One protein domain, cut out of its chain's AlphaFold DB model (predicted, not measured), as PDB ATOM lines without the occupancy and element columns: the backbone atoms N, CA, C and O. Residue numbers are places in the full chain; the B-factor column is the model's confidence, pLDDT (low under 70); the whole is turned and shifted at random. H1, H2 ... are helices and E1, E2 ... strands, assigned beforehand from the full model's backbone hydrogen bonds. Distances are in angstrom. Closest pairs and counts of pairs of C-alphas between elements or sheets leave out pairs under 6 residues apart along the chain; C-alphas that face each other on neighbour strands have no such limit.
ATOM      1  N   GLU A 157      41.719  -3.131  17.898       96.19
ATOM      2  CA  GLU A 157      42.305  -4.032  18.898       96.19
ATOM      3  C   GLU A 157      43.219  -5.061  18.225       96.19
ATOM      4  O   GLU A 157      44.394  -5.166  18.572       96.19
ATOM      5  N   ALA A 158      42.727  -5.736  17.184       95.25
ATOM      6  CA  ALA A 158      43.513  -6.719  16.453       95.25
ATOM      7  C   ALA A 158      44.710  -6.087  15.718       95.25
ATOM      8  O   ALA A 158      45.784  -6.686  15.658       95.25
ATOM      9  N   PHE A 159      44.568  -4.857  15.209       96.00
ATOM     10  CA  PHE A 159      45.696  -4.081  14.682       96.00
ATOM     11  C   PHE A 159      46.785  -3.879  15.737       96.00
ATOM     12  O   PHE A 159      47.967  -4.091  15.458       96.00
ATOM     13  N   ARG A 160      46.407  -3.483  16.955       96.06
ATOM     14  CA  ARG A 160      47.365  -3.221  18.036       96.06
ATOM     15  C   ARG A 160      48.105  -4.475  18.476       96.06
ATOM     16  O   ARG A 160      49.302  -4.406  18.735       96.06
ATOM     17  N   GLU A 161      47.410  -5.606  18.525       94.44
ATOM     18  CA  GLU A 161      48.011  -6.896  18.860       94.44
ATOM     19  C   GLU A 161      48.970  -7.398  17.774       94.44
ATOM     20  O   GLU A 161      50.043  -7.909  18.091       94.44
ATOM     21  N   ALA A 162      48.596  -7.248  16.498       92.31
ATOM     22  CA  ALA A 162      49.336  -7.827  15.379       92.31
ATOM     23  C   ALA A 162      50.469  -6.938  14.845       92.31
ATOM     24  O   ALA A 162      51.459  -7.450  14.323       92.31
ATOM     25  N   ILE A 163      50.314  -5.611  14.912       92.88
ATOM     26  CA  ILE A 163      51.202  -4.659  14.229       92.88
ATOM     27  C   ILE A 163      51.970  -3.801  15.229       92.88
ATOM     28  O   ILE A 163      53.202  -3.830  15.223       92.88
ATOM     29  N   LEU A 164      51.269  -3.002  16.036       94.88
ATOM     30  CA  LEU A 164      51.876  -2.128  17.039       94.88
ATOM     31  C   LEU A 164      50.824  -1.611  18.021       94.88
ATOM     32  O   LEU A 164      49.866  -0.950  17.610       94.88
ATOM     33  N   ASP A 165      51.068  -1.791  19.320       96.19
ATOM     34  CA  ASP A 165      50.288  -1.133  20.370       96.19
ATOM     35  C   ASP A 165      50.616   0.368  20.436       96.19
ATOM     36  O   ASP A 165      51.426   0.833  21.240       96.19
ATOM     37  N   TYR A 166      50.007   1.136  19.534       95.25
ATOM     38  CA  TYR A 166      50.316   2.551  19.362       95.25
ATOM     39  C   TYR A 166      49.825   3.426  20.527       95.25
ATOM     40  O   TYR A 166      50.325   4.535  20.683       95.25
ATOM     41  N   GLU A 167      48.897   2.957  21.371       93.56
ATOM     42  CA  GLU A 167      48.444   3.710  22.556       93.56
ATOM     43  C   GLU A 167      49.535   3.845  23.626       93.56
ATOM     44  O   GLU A 167      49.454   4.720  24.489       93.56
ATOM     45  N   ALA A 168      50.570   3.003  23.571       93.75
ATOM     46  CA  ALA A 168      51.741   3.126  24.430       93.75
ATOM     47  C   ALA A 168      52.701   4.250  23.986       93.75
ATOM     48  O   ALA A 168      53.664   4.544  24.698       93.75
ATOM     49  N   LEU A 169      52.476   4.852  22.812       95.50
ATOM     50  CA  LEU A 169      53.293   5.942  22.283       95.50
ATOM     51  C   LEU A 169      52.884   7.296  22.875       95.50
ATOM     52  O   LEU A 169      51.743   7.519  23.278       95.50
ATOM     53  N   ASP A 170      53.819   8.245  22.853       95.50
ATOM     54  CA  ASP A 170      53.536   9.625  23.240       95.50
ATOM     55  C   ASP A 170      52.651  10.308  22.187       95.50
ATOM     56  O   ASP A 170      53.071  10.546  21.049       95.50
ATOM     57  N   ALA A 171      51.429  10.664  22.584       94.75
ATOM     58  CA  ALA A 171      50.499  11.388  21.732       94.75
ATOM     59  C   ALA A 171      50.844  12.883  21.648       94.75
ATOM     60  O   ALA A 171      51.045  13.559  22.661       94.75
ATOM     61  N   GLN A 172      50.826  13.427  20.433       95.00
ATOM     62  CA  GLN A 172      50.920  14.862  20.173       95.00
ATOM     63  C   GLN A 172      49.569  15.385  19.697       95.00
ATOM     64  O   GLN A 172      49.043  14.919  18.691       95.00
ATOM     65  N   LEU A 173      49.008  16.365  20.405       93.44
ATOM     66  CA  LEU A 173      47.801  17.051  19.954       93.44
ATOM     67  C   LEU A 173      48.186  18.160  18.971       93.44
ATOM     68  O   LEU A 173      48.970  19.044  19.321       93.44
ATOM     69  N   ILE A 174      47.626  18.115  17.768       91.81
ATOM     70  CA  ILE A 174      47.836  19.125  16.725       91.81
ATOM     71  C   ILE A 174      46.503  19.611  16.169       91.81
ATOM     72  O   ILE A 174      45.514  18.879  16.196       91.81
ATOM     73  N   ASP A 175      46.500  20.805  15.587       89.88
ATOM     74  CA  ASP A 175      45.385  21.277  14.774       89.88
ATOM     75  C   ASP A 175      45.532  20.730  13.348       89.88
ATOM     76  O   ASP A 175      46.537  20.966  12.673       89.88
ATOM     77  N   SER A 176      44.548  19.944  12.902       89.56
ATOM     78  CA  SER A 176      44.579  19.288  11.594       89.56
ATOM     79  C   SER A 176      43.854  20.114  10.543       89.56
ATOM     80  O   SER A 176      42.626  20.237  10.579       89.56
ATOM     81  N   ALA A 177      44.595  20.608   9.555       87.12
ATOM     82  CA  ALA A 177      44.029  21.342   8.427       87.12
ATOM     83  C   ALA A 177      43.074  20.487   7.562       87.12
ATOM     84  O   ALA A 177      41.994  20.983   7.220       87.12
ATOM     85  N   PRO A 178      43.374  19.204   7.246       86.06
ATOM     86  CA  PRO A 178      42.442  18.331   6.530       86.06
ATOM     87  C   PRO A 178      41.151  18.032   7.291       86.06
ATOM     88  O   PRO A 178      40.125  17.810   6.657       86.06
ATOM     89  N   LYS A 179      41.194  17.989   8.631       87.69
ATOM     90  CA  LYS A 179      40.050  17.571   9.466       87.69
ATOM     91  C   LYS A 179      39.331  18.727  10.158       87.69
ATOM     92  O   LYS A 179      38.296  18.488  10.767       87.69
ATOM     93  N   CYS A 180      39.832  19.961  10.044       86.38
ATOM     94  CA  CYS A 180      39.277  21.146  10.710       86.38
ATOM     95  C   CYS A 180      39.045  20.943  12.218       86.38
ATOM     96  O   CYS A 180      38.117  21.506  12.796       86.38
ATOM     97  N   ALA A 181      39.861  20.096  12.847       85.50
ATOM     98  CA  ALA A 181      39.683  19.662  14.224       85.50
ATOM     99  C   ALA A 181      41.021  19.205  14.823       85.50
ATOM    100  O   ALA A 181      41.926  18.819  14.072       85.50
ATOM    101  N   PRO A 182      41.155  19.206  16.160       90.06
ATOM    102  CA  PRO A 182      42.316  18.630  16.815       90.06
ATOM    103  C   PRO A 182      42.465  17.139  16.499       90.06
ATOM    104  O   PRO A 182      41.487  16.386  16.467       90.06
ATOM    105  N   ARG A 183      43.709  16.698  16.312       94.06
ATOM    106  CA  ARG A 183      44.059  15.284  16.162       94.06
ATOM    107  C   ARG A 183      45.139  14.880  17.139       94.06
ATOM    108  O   ARG A 183      46.085  15.635  17.358       94.06
ATOM    109  N   ARG A 184      45.020  13.669  17.682       95.50
ATOM    110  CA  ARG A 184      46.129  13.014  18.379       95.50
ATOM    111  C   ARG A 184      46.977  12.286  17.346       95.50
ATOM    112  O   ARG A 184      46.476  11.408  16.650       95.50
ATOM    113  N   LEU A 185      48.243  12.669  17.235       95.94
ATOM    114  CA  LEU A 185      49.234  11.964  16.434       95.94
ATOM    115  C   LEU A 185      50.076  11.059  17.317       95.94
ATOM    116  O   LEU A 185      50.653  11.522  18.301       95.94
ATOM    117  N   LEU A 186      50.189   9.797  16.918       96.81
ATOM    118  CA  LEU A 186      51.053   8.809  17.551       96.81
ATOM    119  C   LEU A 186      51.914   8.186  16.456       96.81
ATOM    120  O   LEU A 186      51.399   7.649  15.480       96.81
ATOM    121  N   THR A 187      53.234   8.303  16.567       96.19
ATOM    122  CA  THR A 187      54.138   7.911  15.477       96.19
ATOM    123  C   THR A 187      55.258   7.022  15.983       96.19
ATOM    124  O   THR A 187      55.968   7.408  16.911       96.19
ATOM    125  N   SER A 188      55.486   5.902  15.302       96.31
ATOM    126  CA  SER A 188      56.706   5.106  15.408       96.31
ATOM    127  C   SER A 188      57.367   4.992  14.031       96.31
ATOM    128  O   SER A 188      57.099   4.048  13.283       96.31
ATOM    129  N   PRO A 189      58.243   5.946  13.657       93.56
ATOM    130  CA  PRO A 189      59.000   5.862  12.410       93.56
ATOM    131  C   PRO A 189      59.832   4.574  12.255       93.56
ATOM    132  O   PRO A 189      59.871   4.061  11.138       93.56
ATOM    133  N   PRO A 190      60.473   4.019  13.311       93.44
ATOM    134  CA  PRO A 190      61.180   2.741  13.205       93.44
ATOM    135  C   PRO A 190      60.282   1.568  12.794       93.44
ATOM    136  O   PRO A 190      60.729   0.719  12.031       93.44
ATOM    137  N   ASP A 191      59.027   1.552  13.255       93.81
ATOM    138  CA  ASP A 191      58.054   0.493  12.940       93.81
ATOM    139  C   ASP A 191      57.217   0.804  11.685       93.81
ATOM    140  O   ASP A 191      56.394  -0.017  11.261       93.81
ATOM    141  N   GLY A 192      57.419   1.995  11.107       95.69
ATOM    142  CA  GLY A 192      56.695   2.499   9.947       95.69
ATOM    143  C   GLY A 192      55.228   2.829  10.221       95.69
ATOM    144  O   GLY A 192      54.444   2.824   9.284       95.69
ATOM    145  N   VAL A 193      54.831   3.089  11.469       97.06
ATOM    146  CA  VAL A 193      53.422   3.307  11.840       97.06
ATOM    147  C   VAL A 193      53.181   4.773  12.192       97.06
ATOM    148  O   VAL A 193      53.830   5.318  13.089       97.06
ATOM    149  N   PHE A 194      52.223   5.408  11.517       97.31
ATOM    150  CA  PHE A 194      51.807   6.786  11.783       97.31
ATOM    151  C   PHE A 194      50.296   6.824  11.979       97.31
ATOM    152  O   PHE A 194      49.539   6.646  11.031       97.31
ATOM    153  N   VAL A 195      49.867   7.046  13.216       97.38
ATOM    154  CA  VAL A 195      48.461   7.067  13.616       97.38
ATOM    155  C   VAL A 195      48.006   8.502  13.804       97.38
ATOM    156  O   VAL A 195      48.706   9.320  14.408       97.38
ATOM    157  N   ALA A 196      46.810   8.790  13.314       96.38
ATOM    158  CA  ALA A 196      46.148  10.058  13.493       96.38
ATOM    159  C   ALA A 196      44.693   9.820  13.925       96.38
ATOM    160  O   ALA A 196      43.845   9.399  13.140       96.38
ATOM    161  N   GLU A 197      44.379  10.137  15.175       95.94
ATOM    162  CA  GLU A 197      43.027  10.023  15.726       95.94
ATOM    163  C   GLU A 197      42.307  11.367  15.592       95.94
ATOM    164  O   GLU A 197      42.813  12.396  16.047       95.94
ATOM    165  N   SER A 198      41.132  11.374  14.965       92.94
ATOM    166  CA  SER A 198      40.251  12.544  14.899       92.94
ATOM    167  C   SER A 198      39.446  12.647  16.195       92.94
ATOM    168  O   SER A 198      38.716  11.716  16.540       92.94
ATOM    169  N   VAL A 199      39.573  13.764  16.922       89.62
ATOM    170  CA  VAL A 199      39.006  13.915  18.272       89.62
ATOM    171  C   VAL A 199      37.938  15.007  18.306       89.62
ATOM    172  O   VAL A 199      38.167  16.126  17.850       89.62
ATOM    173  N   ILE A 200      36.782  14.705  18.903       82.69
ATOM    174  CA  ILE A 200      35.742  15.694  19.225       82.69
ATOM    175  C   ILE A 200      35.468  15.629  20.728       82.69
ATOM    176  O   ILE A 200      34.940  14.641  21.236       82.69
ATOM    177  N   GLY A 201      35.831  16.692  21.451       82.38
ATOM    178  CA  GLY A 201      35.854  16.655  22.914       82.38
ATOM    179  C   GLY A 201      36.947  15.703  23.400       82.38
ATOM    180  O   GLY A 201      38.107  15.899  23.057       82.38
ATOM    181  N   ASP A 202      36.566  14.672  24.156       82.31
ATOM    182  CA  ASP A 202      37.480  13.628  24.643       82.31
ATOM    183  C   ASP A 202      37.320  12.290  23.883       82.31
ATOM    184  O   ASP A 202      37.990  11.307  24.200       82.31
ATOM    185  N   GLU A 203      36.450  12.234  22.868       88.31
ATOM    186  CA  GLU A 203      36.126  11.011  22.119       88.31
ATOM    187  C   GLU A 203      36.879  10.939  20.784       88.31
ATOM    188  O   GLU A 203      36.926  11.920  20.035       88.31
ATOM    189  N   VAL A 204      37.423   9.759  20.461       91.44
ATOM    190  CA  VAL A 204      37.936   9.444  19.117       91.44
ATOM    191  C   VAL A 204      36.755   9.114  18.213       91.44
ATOM    192  O   VAL A 204      35.885   8.330  18.579       91.44
ATOM    193  N   ARG A 205      36.706   9.738  17.036       89.88
ATOM    194  CA  ARG A 205      35.649   9.526  16.036       89.88
ATOM    195  C   ARG A 205      36.091   8.679  14.856       89.88
ATOM    196  O   ARG A 205      35.250   8.152  14.140       89.88
ATOM    197  N   GLU A 206      37.393   8.616  14.642       92.88
ATOM    198  CA  GLU A 206      38.021   7.928  13.529       92.88
ATOM    199  C   GLU A 206      39.515   7.818  13.828       92.88
ATOM    200  O   GLU A 206      40.118   8.765  14.346       92.88
ATOM    201  N   THR A 207      40.107   6.689  13.458       96.06
ATOM    202  CA  THR A 207      41.550   6.464  13.517       96.06
ATOM    203  C   THR A 207      42.061   6.184  12.110       96.06
ATOM    204  O   THR A 207      41.721   5.165  11.520       96.06
ATOM    205  N   GLU A 208      42.879   7.084  11.565       96.38
ATOM    206  CA  GLU A 208      43.572   6.877  10.287       96.38
ATOM    207  C   GLU A 208      45.019   6.458  10.566       96.38
ATOM    208  O   GLU A 208      45.695   7.063  11.402       96.38
ATOM    209  N   ILE A 209      45.504   5.437   9.867       97.19
ATOM    210  CA  ILE A 209      46.843   4.878  10.039       97.19
ATOM    211  C   ILE A 209      47.545   4.818   8.685       97.19
ATOM    212  O   ILE A 209      47.006   4.282   7.719       97.19
ATOM    213  N   LEU A 210      48.768   5.341   8.631       96.81
ATOM    214  CA  LEU A 210      49.700   5.116   7.532       96.81
ATOM    215  C   LEU A 210      50.716   4.057   7.941       96.81
ATOM    216  O   LEU A 210      51.323   4.146   9.013       96.81
ATOM    217  N   LEU A 211      50.931   3.094   7.053       96.50
ATOM    218  CA  LEU A 211      51.951   2.067   7.179       96.50
ATOM    219  C   LEU A 211      53.014   2.287   6.103       96.50
ATOM    220  O   LEU A 211      52.735   2.200   4.913       96.50
ATOM    221  N   ALA A 212      54.240   2.564   6.526       94.81
ATOM    222  CA  ALA A 212      55.417   2.653   5.675       94.81
ATOM    223  C   ALA A 212      56.277   1.394   5.829       94.81
ATOM    224  O   ALA A 212      56.327   0.794   6.902       94.81
ATOM    225  N   ASN A 213      57.003   1.017   4.772       88.50
ATOM    226  CA  ASN A 213      57.915  -0.137   4.762       88.50
ATOM    227  C   ASN A 213      57.241  -1.486   5.093       88.50
ATOM    228  O   ASN A 213      57.905  -2.404   5.572       88.50
ATOM    229  N   ARG A 214      55.924  -1.600   4.877       89.31
ATOM    230  CA  ARG A 214      55.165  -2.855   5.036       89.31
ATOM    231  C   ARG A 214      54.865  -3.544   3.710       89.31
ATOM    232  O   ARG A 214      54.581  -4.734   3.708       89.31
ATOM    233  N   ARG A 215      54.959  -2.801   2.609       90.75
ATOM    234  CA  ARG A 215      54.760  -3.296   1.251       90.75
ATOM    235  C   ARG A 215      56.096  -3.630   0.603       90.75
ATOM    236  O   ARG A 215      57.054  -2.868   0.751       90.75
ATOM    237  N   ASP A 216      56.130  -4.711  -0.171       90.31
ATOM    238  CA  ASP A 216      57.320  -5.114  -0.936       90.31
ATOM    239  C   ASP A 216      57.663  -4.112  -2.053       90.31
ATOM    240  O   ASP A 216      58.822  -3.987  -2.449       90.31
ATOM    241  N   ASP A 217      56.673  -3.344  -2.516       90.62
ATOM    242  CA  ASP A 217      56.837  -2.289  -3.519       90.62
ATOM    243  C   ASP A 217      57.333  -0.946  -2.950       90.62
ATOM    244  O   ASP A 217      57.549   0.012  -3.697       90.62
ATOM    245  N   GLY A 218      57.521  -0.866  -1.627       89.44
ATOM    246  CA  GLY A 218      57.975   0.333  -0.925       89.44
ATOM    247  C   GLY A 218      56.933   1.449  -0.802       89.44
ATOM    248  O   GLY A 218      57.283   2.532  -0.331       89.44
ATOM    249  N   GLN A 219      55.678   1.221  -1.202       92.00
ATOM    250  CA  GLN A 219      54.608   2.210  -1.065       92.00
ATOM    251  C   GLN A 219      54.038   2.267   0.358       92.00
ATOM    252  O   GLN A 219      54.328   1.429   1.217       92.00
ATOM    253  N   LEU A 220      53.202   3.279   0.601       94.50
ATOM    254  CA  LEU A 220      52.403   3.386   1.822       94.50
ATOM    255  C   LEU A 220      51.137   2.539   1.724       94.50
ATOM    256  O   LEU A 220      50.542   2.455   0.657       94.50
ATOM    257  N   ASP A 221      50.680   2.008   2.850       95.94
ATOM    258  CA  ASP A 221      49.291   1.588   3.020       95.94
ATOM    259  C   ASP A 221      48.548   2.588   3.915       95.94
ATOM    260  O   ASP A 221      49.087   3.120   4.886       95.94
ATOM    261  N   PHE A 222      47.289   2.824   3.575       95.88
ATOM    262  CA  PHE A 222      46.326   3.641   4.305       95.88
ATOM    263  C   PHE A 222      45.288   2.722   4.948       95.88
ATOM    264  O   PHE A 222      44.704   1.897   4.251       95.88
ATOM    265  N   VAL A 223      45.041   2.859   6.246       96.00
ATOM    266  CA  VAL A 223      44.042   2.075   6.984       96.00
ATOM    267  C   VAL A 223      43.171   3.033   7.780       96.00
ATOM    268  O   VAL A 223      43.675   4.011   8.331       96.00
ATOM    269  N   VAL A 224      41.868   2.775   7.839       95.56
ATOM    270  CA  VAL A 224      40.924   3.608   8.588       95.56
ATOM    271  C   VAL A 224      40.085   2.719   9.489       95.56
ATOM    272  O   VAL A 224      39.598   1.682   9.050       95.56
ATOM    273  N   TYR A 225      39.907   3.135  10.738       95.12
ATOM    274  CA  TYR A 225      38.973   2.544  11.688       95.12
ATOM    275  C   TYR A 225      37.960   3.601  12.132       95.12
ATOM    276  O   TYR A 225      38.313   4.773  12.298       95.12
ATOM    277  N   ASP A 226      36.708   3.198  12.318       92.81
ATOM    278  CA  ASP A 226      35.645   4.076  12.807       92.81
ATOM    279  C   ASP A 226      35.734   4.333  14.326       92.81
ATOM    280  O   ASP A 226      36.718   3.987  14.988       92.81
ATOM    281  N   ALA A 227      34.723   5.006  14.883       91.62
ATOM    282  CA  ALA A 227      34.674   5.372  16.298       91.62
ATOM    283  C   ALA A 227      34.589   4.148  17.228       91.62
ATOM    284  O   ALA A 227      35.023   4.208  18.378       91.62
ATOM    285  N   GLU A 228      34.034   3.045  16.732       92.75
ATOM    286  CA  GLU A 228      33.913   1.770  17.428       92.75
ATOM    287  C   GLU A 228      35.166   0.894  17.260       92.75
ATOM    288  O   GLU A 228      35.266  -0.168  17.878       92.75
ATOM    289  N   GLY A 229      36.137   1.345  16.461       94.25
ATOM    290  CA  GLY A 229      37.357   0.611  16.160       94.25
ATOM    291  C   GLY A 229      37.153  -0.499  15.132       94.25
ATOM    292  O   GLY A 229      38.003  -1.383  15.046       94.25
ATOM    293  N   ALA A 230      36.060  -0.483  14.365       94.56
ATOM    294  CA  ALA A 230      35.853  -1.388  13.242       94.56
ATOM    295  C   ALA A 230      36.524  -0.831  11.981       94.56
ATOM    296  O   ALA A 230      36.577   0.381  11.759       94.56
ATOM    297  N   LEU A 231      37.082  -1.721  11.163       94.31
ATOM    298  CA  LEU A 231      37.742  -1.362   9.915       94.31
ATOM    299  C   LEU A 231      36.752  -0.679   8.966       94.31
ATOM    300  O   LEU A 231      35.647  -1.161   8.739       94.31
ATOM    301  N   ALA A 232      37.172   0.438   8.387       91.94
ATOM    302  CA  ALA A 232      36.372   1.243   7.485       91.94
ATOM    303  C   ALA A 232      37.064   1.380   6.126       91.94
ATOM    304  O   ALA A 232      38.287   1.436   6.009       91.94
ATOM    305  N   ASP A 233      36.255   1.470   5.077       89.69
ATOM    306  CA  ASP A 233      36.687   1.761   3.708       89.69
ATOM    307  C   ASP A 233      36.523   3.250   3.366       89.69
ATOM    308  O   ASP A 233      36.659   3.669   2.223       89.69
ATOM    309  N   ARG A 234      36.183   4.087   4.340       88.38
ATOM    310  CA  ARG A 234      35.859   5.492   4.119       88.38
ATOM    311  C   ARG A 234      36.307   6.342   5.278       88.38
ATOM    312  O   ARG A 234      36.417   5.860   6.401       88.38
ATOM    313  N   SER A 235      36.505   7.616   4.983       88.75
ATOM    314  CA  SER A 235      36.912   8.602   5.963       88.75
ATOM    315  C   SER A 235      36.066   9.870   5.889       88.75
ATOM    316  O   SER A 235      35.556  10.245   4.829       88.75
ATOM    317  N   LEU A 236      35.888  10.521   7.036       84.81
ATOM    318  CA  LEU A 236      35.103  11.744   7.182       84.81
ATOM    319  C   LEU A 236      35.987  12.979   7.018       84.81
ATOM    320  O   LEU A 236      36.968  13.157   7.739       84.81
ATOM    321  N   PHE A 237      35.609  13.879   6.114       84.88
ATOM    322  CA  PHE A 237      36.288  15.156   5.921       84.88
ATOM    323  C   PHE A 237      35.305  16.318   6.067       84.88
ATOM    324  O   PHE A 237      34.194  16.250   5.549       84.88
ATOM    325  N   PRO A 238      35.678  17.402   6.755       82.19
ATOM    326  CA  PRO A 238      34.871  18.613   6.811       82.19
ATOM    327  C   PRO A 238      34.778  19.275   5.431       82.19
ATOM    328  O   PRO A 238      35.654  19.135   4.575       82.19
ATOM    329  N   THR A 239      33.726  20.060   5.233       77.75
ATOM    330  CA  THR A 239      33.603  20.973   4.092       77.75
ATOM    331  C   THR A 239      33.808  22.421   4.534       77.75
ATOM    332  O   THR A 239      33.858  22.726   5.722       77.75
ATOM    333  N   ILE A 240      33.849  23.349   3.572       73.06
ATOM    334  CA  ILE A 240      33.847  24.795   3.856       73.06
ATOM    335  C   ILE A 240      32.564  25.278   4.557       73.06
ATOM    336  O   ILE A 240      32.511  26.409   5.037       73.06
ATOM    337  N   THR A 241      31.511  24.454   4.579       75.62
ATOM    338  CA  THR A 241      30.286  24.753   5.320       75.62
ATOM    339  C   THR A 241      30.432  24.194   6.736       75.62
ATOM    340  O   THR A 241      30.650  22.989   6.873       75.62
ATOM    341  N   PRO A 242      30.295  25.027   7.787       73.06
ATOM    342  CA  PRO A 242      30.404  24.571   9.169       73.06
ATOM    343  C   PRO A 242      29.494  23.375   9.459       73.06
ATOM    344  O   PRO A 242      28.360  23.332   8.982       73.06
ATOM    345  N   ASP A 243      30.011  22.421  10.234       71.31
ATOM    346  CA  ASP A 243      29.334  21.191  10.673       71.31
ATOM    347  C   ASP A 243      28.909  20.221   9.551       71.31
ATOM    348  O   ASP A 243      28.365  19.149   9.826       71.31
ATOM    349  N   VAL A 244      29.198  20.537   8.286       76.81
ATOM    350  CA  VAL A 244      28.945  19.648   7.148       76.81
ATOM    351  C   VAL A 244      30.207  18.860   6.837       76.81
ATOM    352  O   VAL A 244      31.256  19.439   6.544       76.81
ATOM    353  N   HIS A 245      30.076  17.537   6.849       77.62
ATOM    354  CA  HIS A 245      31.137  16.597   6.511       77.62
ATOM    355  C   HIS A 245      30.778  15.835   5.236       77.62
ATOM    356  O   HIS A 245      29.613  15.514   5.000       77.62
ATOM    357  N   VAL A 246      31.790  15.533   4.431       81.06
ATOM    358  CA  VAL A 246      31.725  14.590   3.319       81.06
ATOM    359  C   VAL A 246      32.382  13.284   3.728       81.06
ATOM    360  O   VAL A 246      33.412  13.259   4.400       81.06
ATOM    361  N   VAL A 247      31.772  12.191   3.302       83.88
ATOM    362  CA  VAL A 247      32.335  10.850   3.415       83.88
ATOM    363  C   VAL A 247      33.110  10.598   2.128       83.88
ATOM    364  O   VAL A 247      32.536  10.709   1.046       83.88
ATOM    365  N   ALA A 248      34.402  10.303   2.224       85.12
ATOM    366  CA  ALA A 248      35.270  10.068   1.076       85.12
ATOM    367  C   ALA A 248      35.879   8.661   1.119       85.12
ATOM    368  O   ALA A 248      36.075   8.095   2.192       85.12
ATOM    369  N   SER A 249      36.169   8.105  -0.058       87.75
ATOM    370  CA  SER A 249      36.807   6.796  -0.210       87.75
ATOM    371  C   SER A 249      38.189   6.760   0.445       87.75
ATOM    372  O   SER A 249      39.025   7.623   0.164       87.75
ATOM    373  N   ALA A 250      38.455   5.734   1.253       88.12
ATOM    374  CA  ALA A 250      39.800   5.336   1.644       88.12
ATOM    375  C   ALA A 250      40.164   4.064   0.847       88.12
ATOM    376  O   ALA A 250      39.404   3.100   0.854       88.12
ATOM    377  N   PRO A 251      41.286   4.051   0.107       91.75
ATOM    378  CA  PRO A 251      42.454   4.899   0.307       91.75
ATOM    379  C   PRO A 251      42.495   6.129  -0.606       91.75
ATOM    380  O   PRO A 251      43.366   6.972  -0.415       91.75
ATOM    381  N   TYR A 252      41.605   6.253  -1.600       91.81
ATOM    382  CA  TYR A 252      41.763   7.242  -2.673       91.81
ATOM    383  C   TYR A 252      41.909   8.676  -2.146       91.81
ATOM    384  O   TYR A 252      42.838   9.379  -2.544       91.81
ATOM    385  N   ALA A 253      41.052   9.110  -1.217       89.44
ATOM    386  CA  ALA A 253      41.137  10.451  -0.644       89.44
ATOM    387  C   ALA A 253      42.489  10.682   0.050       89.44
ATOM    388  O   ALA A 253      43.145  11.695  -0.195       89.44
ATOM    389  N   CYS A 254      42.956   9.713   0.837       91.31
ATOM    390  CA  CYS A 254      44.246   9.778   1.517       91.31
ATOM    391  C   CYS A 254      45.401   9.847   0.500       91.31
ATOM    392  O   CYS A 254      46.259  10.725   0.583       91.31
ATOM    393  N   MET A 255      45.376   9.000  -0.532       91.38
ATOM    394  CA  MET A 255      46.373   8.991  -1.607       91.38
ATOM    395  C   MET A 255      46.495  10.353  -2.299       91.38
ATOM    396  O   MET A 255      47.603  10.768  -2.621       91.38
ATOM    397  N   THR A 256      45.392  11.089  -2.489       88.25
ATOM    398  CA  THR A 256      45.451  12.417  -3.132       88.25
ATOM    399  C   THR A 256      46.176  13.472  -2.301       88.25
ATOM    400  O   THR A 256      46.791  14.369  -2.873       88.25
ATOM    401  N   CYS A 257      46.147  13.370  -0.970       87.62
ATOM    402  CA  CYS A 257      46.930  14.249  -0.102       87.62
ATOM    403  C   CYS A 257      48.393  13.815  -0.033       87.62
ATOM    404  O   CYS A 257      49.269  14.665   0.057       87.62
ATOM    405  N   HIS A 258      48.644  12.507  -0.070       91.31
ATOM    406  CA  HIS A 258      49.965  11.924   0.145       91.31
ATOM    407  C   HIS A 258      50.778  11.714  -1.132       91.31
ATOM    408  O   HIS A 258      51.933  11.313  -1.033       91.31
ATOM    409  N   VAL A 259      50.210  11.968  -2.314       88.81
ATOM    410  CA  VAL A 259      50.929  11.834  -3.586       88.81
ATOM    411  C   VAL A 259      52.206  12.674  -3.569       88.81
ATOM    412  O   VAL A 259      52.204  13.835  -3.153       88.81
TER     413      VAL A 259
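What this domain is: This is residues 157 to 259 of the 284 residues of an uncharacterized protein of Deltaproteobacteria bacterium (UniProt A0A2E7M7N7). A strongly twisted wall of five strands, E1 to E5, has the small hairpin of E6 and E7 and the short helix H2 over one face near its E4 and E5 side, while H1 lies off the sheet. The printed part has 103 residues, with two named helices and seven named strands in the order H1 E1 E2 E3 E4 E5 E6 E7 H2. Both sheets are antiparallel, the larger in the order E1 E2 E3 E4 E5, and the class is mixed. The whole is compact, with a radius of gyration of the C-alphas of 13.5 A and spans of 40 by 29 by 23 A.

How they stand to each other: Start at H1, residues 157 to 162, which is not on the five-stranded sheet. Then come E1, 172 to 176, E2, 181 to 188, E3, 193 to 200, E4, 203 to 211, and E5, 221 to 226, a meander, each strand the antiparallel neighbour of the one before. Look for N 174 and O 183 at 2.9 A, N 186 and O 195 at 3.0 A, N 196 and O 208 at 2.8 A, and N 209 and O 223 at 2.8 A, within hydrogen-bond range. E6, 234 to 238, and E7, 245 to 249, form a hairpin, with N 237 and O 246 at 2.9 A. The closest C-alphas of E5 and E6 are Val 224 and Ser 235, 6.9 A. H2, 252 to 258, is on the larger sheet at a height of 10.1 A, over E5 and only just slantwise at 59 degrees on the local plane. Each O i to N i+4 pair is within range in H1, 2 of 3 in H2.

Where its parts are: Find C-alpha 157 at (42.305, -4.032, 18.898), where H1 begins. E2 spans 22.4 A, E3 22.8 A and E4 23.5 A; E4 bends by 53 degrees at residue 206. H2 ends at C-alpha 258, (49.965, 11.924, 0.145).

The domain as a whole: The C-alphas farthest apart, those of Asp 216 and Pro 242, are 41.3 A apart. The printed part has no cut, no link is long, and no printed residue is under 70 in pLDDT.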